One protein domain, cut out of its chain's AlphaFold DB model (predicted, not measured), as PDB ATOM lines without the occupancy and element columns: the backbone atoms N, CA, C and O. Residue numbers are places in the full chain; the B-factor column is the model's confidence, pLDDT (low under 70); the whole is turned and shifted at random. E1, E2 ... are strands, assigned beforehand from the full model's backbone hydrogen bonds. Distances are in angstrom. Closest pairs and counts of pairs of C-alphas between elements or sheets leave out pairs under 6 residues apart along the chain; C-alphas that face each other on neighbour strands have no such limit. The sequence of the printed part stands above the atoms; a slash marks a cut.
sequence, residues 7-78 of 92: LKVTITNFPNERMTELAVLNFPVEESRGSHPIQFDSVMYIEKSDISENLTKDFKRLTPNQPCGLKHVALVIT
ATOM      1  N   LEU A   7       0.353  43.145  37.902       97.50
ATOM      2  CA  LEU A   7      -0.212  43.088  36.564       97.50
ATOM      3  C   LEU A   7      -0.199  41.641  36.069       97.50
ATOM      4  O   LEU A   7       0.857  41.011  35.977       97.50
ATOM      5  N   LYS A   8      -1.383  41.110  35.746       97.81
ATOM      6  CA  LYS A   8      -1.523  39.757  35.196       97.81
ATOM      7  C   LYS A   8      -0.932  39.692  33.789       97.81
ATOM      8  O   LYS A   8      -1.289  40.496  32.930       97.81
ATOM      9  N   VAL A   9      -0.119  38.673  33.541       97.44
ATOM     10  CA  VAL A   9       0.434  38.330  32.228       97.44
ATOM     11  C   VAL A   9       0.024  36.903  31.878       97.44
ATOM     12  O   VAL A   9       0.104  36.005  32.716       97.44
ATOM     13  N   THR A  10      -0.403  36.698  30.633       97.19
ATOM     14  CA  THR A  10      -0.693  35.375  30.070       97.19
ATOM     15  C   THR A  10       0.251  35.116  28.900       97.19
ATOM     16  O   THR A  10       0.267  35.884  27.940       97.19
ATOM     17  N   ILE A  11       1.035  34.042  28.978       95.81
ATOM     18  CA  ILE A  11       1.914  33.571  27.905       95.81
ATOM     19  C   ILE A  11       1.068  32.738  26.938       95.81
ATOM     20  O   ILE A  11       0.594  31.658  27.287       95.81
ATOM     21  N   THR A  12       0.866  33.247  25.725       95.88
ATOM     22  CA  THR A  12      -0.055  32.671  24.729       95.88
ATOM     23  C   THR A  12       0.479  31.401  24.067       95.88
ATOM     24  O   THR A  12      -0.302  30.562  23.628       95.88
ATOM     25  N   ASN A  13       1.800  31.235  24.024       94.06
ATOM     26  CA  ASN A  13       2.496  30.094  23.431       94.06
ATOM     27  C   ASN A  13       3.317  29.323  24.476       94.06
ATOM     28  O   ASN A  13       4.479  28.981  24.246       94.06
ATOM     29  N   PHE A  14       2.735  29.094  25.654       92.06
ATOM     30  CA  PHE A  14       3.422  28.410  26.743       92.06
ATOM     31  C   PHE A  14       3.830  26.981  26.326       92.06
ATOM     32  O   PHE A  14       2.972  26.218  25.883       92.06
ATOM     33  N   PRO A  15       5.119  26.598  26.434       83.19
ATOM     34  CA  PRO A  15       5.619  25.355  25.840       83.19
ATOM     35  C   PRO A  15       5.216  24.091  26.610       83.19
ATOM     36  O   PRO A  15       5.307  22.995  26.063       83.19
ATOM     37  N   ASN A  16       4.794  24.229  27.870       81.19
ATOM     38  CA  ASN A  16       4.498  23.107  28.753       81.19
ATOM     39  C   ASN A  16       2.988  22.984  28.977       81.19
ATOM     40  O   ASN A  16       2.308  23.967  29.237       81.19
ATOM     41  N   GLU A  17       2.455  21.765  28.973       76.88
ATOM     42  CA  GLU A  17       1.032  21.532  29.280       76.88
ATOM     43  C   GLU A  17       0.714  21.642  30.783       76.88
ATOM     44  O   GLU A  17      -0.446  21.585  31.189       76.88
ATOM     45  N   ARG A  18       1.747  21.743  31.629       81.44
ATOM     46  CA  ARG A  18       1.630  21.759  33.088       81.44
ATOM     47  C   ARG A  18       2.550  22.799  33.709       81.44
ATOM     48  O   ARG A  18       3.594  23.154  33.158       81.44
ATOM     49  N   MET A  19       2.170  23.206  34.913       87.12
ATOM     50  CA  MET A  19       2.984  24.027  35.795       87.12
ATOM     51  C   MET A  19       4.353  23.375  36.038       87.12
ATOM     52  O   MET A  19       4.458  22.167  36.257       87.12
ATOM     53  N   THR A  20       5.405  24.184  35.968       91.06
ATOM     54  CA  THR A  20       6.801  23.766  36.127       91.06
ATOM     55  C   THR A  20       7.308  24.199  37.496       91.06
ATOM     56  O   THR A  20       7.214  25.375  37.848       91.06
ATOM     57  N   GLU A  21       7.858  23.265  38.268       94.25
ATOM     58  CA  GLU A  21       8.549  23.577  39.520       94.25
ATOM     59  C   GLU A  21      10.032  23.854  39.248       94.25
ATOM     60  O   GLU A  21      10.693  23.108  38.524       94.25
ATOM     61  N   LEU A  22      10.556  24.940  39.815       94.31
ATOM     62  CA  LEU A  22      11.947  25.364  39.665       94.31
ATOM     63  C   LEU A  22      12.560  25.590  41.046       94.31
ATOM     64  O   LEU A  22      11.989  26.299  41.872       94.31
ATOM     65  N   ALA A  23      13.747  25.040  41.291       95.50
ATOM     66  CA  ALA A  23      14.502  25.330  42.506       95.50
ATOM     67  C   ALA A  23      15.287  26.642  42.345       95.50
ATOM     68  O   ALA A  23      16.103  26.783  41.434       95.50
ATOM     69  N   VAL A  24      15.070  27.599  43.249       96.12
ATOM     70  CA  VAL A  24      15.750  28.899  43.260       96.12
ATOM     71  C   VAL A  24      16.649  28.998  44.479       96.12
ATOM     72  O   VAL A  24      16.197  28.811  45.606       96.12
ATOM     73  N   LEU A  25      17.928  29.318  44.265       96.19
ATOM     74  CA  LEU A  25      18.865  29.568  45.358       96.19
ATOM     75  C   LEU A  25      18.364  30.709  46.249       96.19
ATOM     76  O   LEU A  25      17.970  31.770  45.759       96.19
ATOM     77  N   ASN A  26      18.446  30.511  47.563       95.38
ATOM     78  CA  ASN A  26      18.124  31.553  48.535       95.38
ATOM     79  C   ASN A  26      19.101  32.734  48.420       95.38
ATOM     80  O   ASN A  26      18.701  33.888  48.574       95.38
ATOM     81  N   PHE A  27      20.370  32.442  48.111       95.19
ATOM     82  CA  PHE A  27      21.438  33.420  47.918       95.19
ATOM     83  C   PHE A  27      22.181  33.123  46.603       95.19
ATOM     84  O   PHE A  27      22.671  32.009  46.439       95.19
ATOM     85  N   PRO A  28      22.306  34.089  45.666       91.31
ATOM     86  CA  PRO A  28      22.805  33.821  44.309       91.31
ATOM     87  C   PRO A  28      24.214  33.229  44.204       91.31
ATOM     88  O   PRO A  28      24.517  32.574  43.216       91.31
ATOM     89  N   VAL A  29      25.077  33.501  45.184       94.00
ATOM     90  CA  VAL A  29      26.496  33.109  45.173       94.00
ATOM     91  C   VAL A  29      26.850  32.112  46.278       94.00
ATOM     92  O   VAL A  29      28.008  31.734  46.404       94.00
ATOM     93  N   GLU A  30      25.880  31.708  47.104       93.50
ATOM     94  CA  GLU A  30      26.131  30.918  48.313       93.50
ATOM     95  C   GLU A  30      25.165  29.725  48.386       93.50
ATOM     96  O   GLU A  30      24.141  29.758  49.070       93.50
ATOM     97  N   GLU A  31      25.493  28.652  47.662       92.00
ATOM     98  CA  GLU A  31      24.658  27.442  47.566       92.00
ATOM     99  C   GLU A  31      24.412  26.760  48.923       92.00
ATOM    100  O   GLU A  31      23.363  26.151  49.133       92.00
ATOM    101  N   SER A  32      25.332  26.917  49.882       96.25
ATOM    102  CA  SER A  32      25.196  26.383  51.247       96.25
ATOM    103  C   SER A  32      23.979  26.940  51.995       96.25
ATOM    104  O   SER A  32      23.508  26.325  52.953       96.25
ATOM    105  N   ARG A  33      23.432  28.079  51.555       96.25
ATOM    106  CA  ARG A  33      22.221  28.695  52.120       96.25
ATOM    107  C   ARG A  33      20.928  28.057  51.609       96.25
ATOM    108  O   ARG A  33      19.841  28.514  51.977       96.25
ATOM    109  N   GLY A  34      21.037  27.017  50.786       96.88
ATOM    110  CA  GLY A  34      19.924  26.236  50.269       96.88
ATOM    111  C   GLY A  34      19.131  26.935  49.166       96.88
ATOM    112  O   GLY A  34      19.493  28.001  48.655       96.88
ATOM    113  N   SER A  35      18.012  26.316  48.812       97.06
ATOM    114  CA  SER A  35      17.084  26.766  47.780       97.06
ATOM    115  C   SER A  35      15.637  26.619  48.244       97.06
ATOM    116  O   SER A  35      15.350  25.941  49.232       97.06
ATOM    117  N   HIS A  36      14.722  27.271  47.533       96.50
ATOM    118  CA  HIS A  36      13.282  27.098  47.689       96.50
ATOM    119  C   HIS A  36      12.635  26.821  46.327       96.50
ATOM    120  O   HIS A  36      13.109  27.344  45.312       96.50
ATOM    121  N   PRO A  37      11.568  26.005  46.276       96.75
ATOM    122  CA  PRO A  37      10.820  25.803  45.047       96.75
ATOM    123  C   PRO A  37      10.001  27.055  44.714       96.75
ATOM    124  O   PRO A  37       9.436  27.710  45.594       96.75
ATOM    125  N   ILE A  38       9.908  27.365  43.427       95.44
ATOM    126  CA  ILE A  38       8.916  28.275  42.856       95.44
ATOM    127  C   ILE A  38       8.109  27.520  41.807       95.44
ATOM    128  O   ILE A  38       8.602  26.567  41.202       95.44
ATOM    129  N   GLN A  39       6.886  27.976  41.557       94.38
ATOM    130  CA  GLN A  39       6.055  27.444  40.488       94.38
ATOM    131  C   GLN A  39       5.939  28.451  39.351       94.38
ATOM    132  O   GLN A  39       5.791  29.653  39.578       94.38
ATOM    133  N   PHE A  40       6.039  27.944  38.128       94.62
ATOM    134  CA  PHE A  40       5.958  28.717  36.904       94.62
ATOM    135  C   PHE A  40       4.893  28.127  35.981       94.62
ATOM    136  O   PHE A  40       4.870  26.924  35.725       94.62
ATOM    137  N   ASP A  41       4.010  28.985  35.487       95.06
ATOM    138  CA  ASP A  41       2.867  28.623  34.654       95.06
ATOM    139  C   ASP A  41       2.670  29.685  33.560       95.06
ATOM    140  O   ASP A  41       3.273  30.761  33.584       95.06
ATOM    141  N   SER A  42       1.796  29.382  32.608       94.81
ATOM    142  CA  SER A  42       1.333  30.270  31.543       94.81
ATOM    143  C   SER A  42       0.726  31.578  32.060       94.81
ATOM    144  O   SER A  42       0.775  32.591  31.361       94.81
ATOM    145  N   VAL A  43       0.169  31.583  33.275       95.75
ATOM    146  CA  VAL A  43      -0.352  32.781  33.941       95.75
ATOM    147  C   VAL A  43       0.570  33.162  35.090       95.75
ATOM    148  O   VAL A  43       0.795  32.384  36.014       95.75
ATOM    149  N   MET A  44       1.064  34.394  35.055       95.75
ATOM    150  CA  MET A  44       1.945  34.945  36.079       95.75
ATOM    151  C   MET A  44       1.624  36.414  36.344       95.75
ATOM    152  O   MET A  44       0.787  37.024  35.674       95.75
ATOM    153  N   TYR A  45       2.314  36.987  37.322       97.62
ATOM    154  CA  TYR A  45       2.192  38.394  37.676       97.62
ATOM    155  C   TYR A  45       3.564  39.055  37.627       97.62
ATOM    156  O   TYR A  45       4.557  38.467  38.058       97.62
ATOM    157  N   ILE A  46       3.596  40.276  37.107       97.88
ATOM    158  CA  ILE A  46       4.760  41.168  37.137       97.88
ATOM    159  C   ILE A  46       4.384  42.450  37.877       97.88
ATOM    160  O   ILE A  46       3.195  42.733  38.042       97.88
ATOM    161  N   GLU A  47       5.373  43.240  38.289       98.12
ATOM    162  CA  GLU A  47       5.087  44.597  38.753       98.12
ATOM    163  C   GLU A  47       4.500  45.407  37.599       98.12
ATOM    164  O   GLU A  47       5.012  45.388  36.477       98.12
ATOM    165  N   LYS A  48       3.450  46.177  37.868       96.75
ATOM    166  CA  LYS A  48       2.843  47.051  36.861       96.75
ATOM    167  C   LYS A  48       3.846  48.048  36.270       96.75
ATOM    168  O   LYS A  48       3.727  48.409  35.103       96.75
ATOM    169  N   SER A  49       4.857  48.454  37.043       97.00
ATOM    170  CA  SER A  49       5.949  49.328  36.590       97.00
ATOM    171  C   SER A  49       6.984  48.650  35.683       97.00
ATOM    172  O   SER A  49       7.813  49.344  35.093       97.00
ATOM    173  N   ASP A  50       6.968  47.319  35.568       97.25
ATOM    174  CA  ASP A  50       7.894  46.564  34.711       97.25
ATOM    175  C   ASP A  50       7.438  46.500  33.246       97.25
ATOM    176  O   ASP A  50       8.155  45.955  32.402       97.25
ATOM    177  N   ILE A  51       6.292  47.101  32.912       96.88
ATOM    178  CA  ILE A  51       5.872  47.335  31.533       96.88
ATOM    179  C   ILE A  51       5.675  48.828  31.263       96.88
ATOM    180  O   ILE A  51       5.138  49.569  32.081       96.88
ATOM    181  N   SER A  52       6.108  49.278  30.088       95.00
ATOM    182  CA  SER A  52       5.866  50.636  29.598       95.00
ATOM    183  C   SER A  52       5.578  50.607  28.104       95.00
ATOM    184  O   SER A  52       6.239  49.896  27.351       95.00
ATOM    185  N   GLU A  53       4.624  51.415  27.651       93.06
ATOM    186  CA  GLU A  53       4.385  51.630  26.217       93.06
ATOM    187  C   GLU A  53       5.452  52.526  25.585       93.06
ATOM    188  O   GLU A  53       5.760  52.398  24.402       93.06
ATOM    189  N   ASN A  54       6.061  53.398  26.390       90.56
ATOM    190  CA  ASN A  54       7.100  54.313  25.949       90.56
ATOM    191  C   ASN A  54       8.475  53.707  26.231       90.56
ATOM    192  O   ASN A  54       8.864  53.538  27.393       90.56
ATOM    193  N   LEU A  55       9.228  53.418  25.170       88.88
ATOM    194  CA  LEU A  55      10.628  53.030  25.288       88.88
ATOM    195  C   LEU A  55      11.483  54.270  25.576       88.88
ATOM    196  O   LEU A  55      11.476  55.237  24.817       88.88
ATOM    197  N   THR A  56      12.259  54.223  26.656       93.31
ATOM    198  CA  THR A  56      13.279  55.230  26.977       93.31
ATOM    199  C   THR A  56      14.633  54.545  27.129       93.31
ATOM    200  O   THR A  56      14.698  53.353  27.426       93.31
ATOM    201  N   LYS A  57      15.733  55.288  26.940       91.44
ATOM    202  CA  LYS A  57      17.103  54.740  26.971       91.44
ATOM    203  C   LYS A  57      17.426  53.981  28.269       91.44
ATOM    204  O   LYS A  57      18.173  53.004  28.242       91.44
ATOM    205  N   ASP A  58      16.835  54.404  29.383       94.19
ATOM    206  CA  ASP A  58      17.095  53.837  30.709       94.19
ATOM    207  C   ASP A  58      16.075  52.754  31.116       94.19
ATOM    208  O   ASP A  58      16.235  52.090  32.151       94.19
ATOM    209  N   PHE A  59      15.044  52.517  30.295       94.75
ATOM    210  CA  PHE A  59      14.011  51.515  30.541       94.75
ATOM    211  C   PHE A  59      14.360  50.172  29.888       94.75
ATOM    212  O   PHE A  59      14.114  49.920  28.715       94.75
ATOM    213  N   LYS A  60      14.925  49.281  30.699       94.81
ATOM    214  CA  LYS A  60      15.375  47.922  30.348       94.81
ATOM    215  C   LYS A  60      14.382  46.819  30.755       94.81
ATOM    216  O   LYS A  60      14.818  45.715  31.060       94.81
ATOM    217  N   ARG A  61      13.092  47.141  30.907       96.69
ATOM    218  CA  ARG A  61      12.029  46.157  31.195       96.69
ATOM    219  C   ARG A  61      11.138  45.965  29.961       96.69
ATOM    220  O   ARG A  61      11.541  46.338  28.857       96.69
ATOM    221  N   LEU A  62       9.965  45.362  30.120       97.56
ATOM    222  CA  LEU A  62       9.106  44.973  29.010       97.56
ATOM    223  C   LEU A  62       8.484  46.203  28.330       97.56
ATOM    224  O   LEU A  62       7.922  47.079  28.981       97.56
ATOM    225  N   THR A  63       8.556  46.268  27.005       96.81
ATOM    226  CA  THR A  63       7.774  47.232  26.214       96.81
ATOM    227  C   THR A  63       7.156  46.516  25.012       96.81
ATOM    228  O   THR A  63       7.537  45.372  24.734       96.81
ATOM    229  N   PRO A  64       6.242  47.147  24.253       95.62
ATOM    230  CA  PRO A  64       5.764  46.586  22.990       95.62
ATOM    231  C   PRO A  64       6.889  46.195  22.019       95.62
ATOM    232  O   PRO A  64       6.766  45.209  21.305       95.62
ATOM    233  N   ASN A  65       8.017  46.918  22.046       94.00
ATOM    234  CA  ASN A  65       9.134  46.734  21.113       94.00
ATOM    235  C   ASN A  65      10.410  46.180  21.772       94.00
ATOM    236  O   ASN A  65      11.451  46.106  21.122       94.00
ATOM    237  N   GLN A  66      10.366  45.827  23.061       96.06
ATOM    238  CA  GLN A  66      11.528  45.344  23.809       96.06
ATOM    239  C   GLN A  66      11.153  44.108  24.631       96.06
ATOM    240  O   GLN A  66      10.335  44.232  25.548       96.06
ATOM    241  N   PRO A  67      11.758  42.942  24.350       96.94
ATOM    242  CA  PRO A  67      11.563  41.752  25.161       96.94
ATOM    243  C   PRO A  67      12.191  41.900  26.550       96.94
ATOM    244  O   PRO A  67      13.136  42.666  26.746       96.94
ATOM    245  N   CYS A  68      11.712  41.104  27.503       97.31
ATOM    246  CA  CYS A  68      12.294  41.022  28.840       97.31
ATOM    247  C   CYS A  68      12.476  39.563  29.267       97.31
ATOM    248  O   CYS A  68      11.619  38.715  29.014       97.31
ATOM    249  N   GLY A  69      13.602  39.272  29.919       97.00
ATOM    250  CA  GLY A  69      13.862  37.969  30.523       97.00
ATOM    251  C   GLY A  69      13.122  37.804  31.848       97.00
ATOM    252  O   GLY A  69      13.051  38.744  32.643       97.00
ATOM    253  N   LEU A  70      12.608  36.604  32.104       95.62
ATOM    254  CA  LEU A  70      12.029  36.231  33.392       95.62
ATOM    255  C   LEU A  70      13.120  35.695  34.316       95.62
ATOM    256  O   LEU A  70      13.884  34.791  33.961       95.62
ATOM    257  N   LYS A  71      13.190  36.242  35.529       94.81
ATOM    258  CA  LYS A  71      14.189  35.829  36.515       94.81
ATOM    259  C   LYS A  71      13.989  34.351  36.876       94.81
ATOM    260  O   LYS A  71      12.876  33.947  37.183       94.81
ATOM    261  N   HIS A  72      15.071  33.572  36.874       94.12
ATOM    262  CA  HIS A  72      15.132  32.137  37.219       94.12
ATOM    263  C   HIS A  72      14.527  31.136  36.222       94.12
ATOM    264  O   HIS A  72      14.823  29.953  36.331       94.12
ATOM    265  N   VAL A  73      13.742  31.575  35.236       91.06
ATOM    266  CA  VAL A  73      12.994  30.662  34.347       91.06
ATOM    267  C   VAL A  73      13.711  30.403  33.012       91.06
ATOM    268  O   VAL A  73      13.285  29.564  32.230       91.06
ATOM    269  N   ALA A  74      14.821  31.101  32.738       91.00
ATOM    270  CA  ALA A  74      15.569  31.010  31.474       91.00
ATOM    271  C   ALA A  74      14.699  31.235  30.214       91.00
ATOM    272  O   ALA A  74      15.003  30.729  29.136       91.00
ATOM    273  N   LEU A  75      13.632  32.031  30.347       92.19
ATOM    274  CA  LEU A  75      12.728  32.408  29.265       92.19
ATOM    275  C   LEU A  75      12.733  33.917  29.044       92.19
ATOM    276  O   LEU A  75      12.945  34.706  29.968       92.19
ATOM    277  N   VAL A  76      12.451  34.302  27.804       95.94
ATOM    278  CA  VAL A  76      12.267  35.686  27.373       95.94
ATOM    279  C   VAL A  76      10.850  35.820  26.835       95.94
ATOM    280  O   VAL A  76      10.408  34.980  26.056       95.94
ATOM    281  N   ILE A  77      10.149  36.872  27.250       96.56
ATOM    282  CA  ILE A  77       8.797  37.175  26.780       96.56
ATOM    283  C   ILE A  77       8.791  38.439  25.920       96.56
ATOM    284  O   ILE A  77       9.570  39.371  26.143       96.56
ATOM    285  N   THR A  78       7.883  38.469  24.949       97.38
ATOM    286  CA  THR A  78       7.562  39.637  24.122       97.38
ATOM    287  C   THR A  78       6.108  40.022  24.332       97.38
ATOM    288  O   THR A  78       5.254  39.162  24.544       97.38
TER     289      THR A  78
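What this domain is: This is residues 7 to 78 of the 92 residues of the protein "Hypothetical protein" of Rotaria sp. Silwood2 (UniProt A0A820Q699). Little of this domain is regular structure: the E2-E3 hairpin makes one end, the separate E1-E4 ribbon follows, and the long stretch 48 to 78 loops out to the opposite end, then folds back toward the middle. The printed part has 72 residues, with no named helix and four strands, E1 to E4 in order, holding 21 residues: all strand, both pairs antiparallel. It is loose, radius of gyration of the C-alphas 14.3 A, and only just flat, spanning 41 by 31 by 17 A.

How they stand to each other: E1, residues 7 to 10, is antiparallel to E4, residues 43 to 47, at 148 degrees; N 9 and O 44 are within hydrogen-bond range at 2.8 A. E2, residues 20 to 25, and E3, residues 35 to 40, form an antiparallel hairpin at 149 degrees, with N 22 and O 38 2.9 A apart. E1 and E2 are apart; E3 and E4 meet only through their tight link.

Where its parts are: E1 begins at C-alpha 7 (-0.212, 43.088, 36.564) and is 10.1 A long, E2 16.3 A, E3 15.7 A. E4, 13.9 A, ends at C-alpha 47 (5.087, 44.597, 38.753).

The domain as a whole: The farthest C-alphas, Ser 32 and Asn 54, are 41.8 A apart. The printed part has no cut, no link is long, and no printed residue is under 70 in pLDDT.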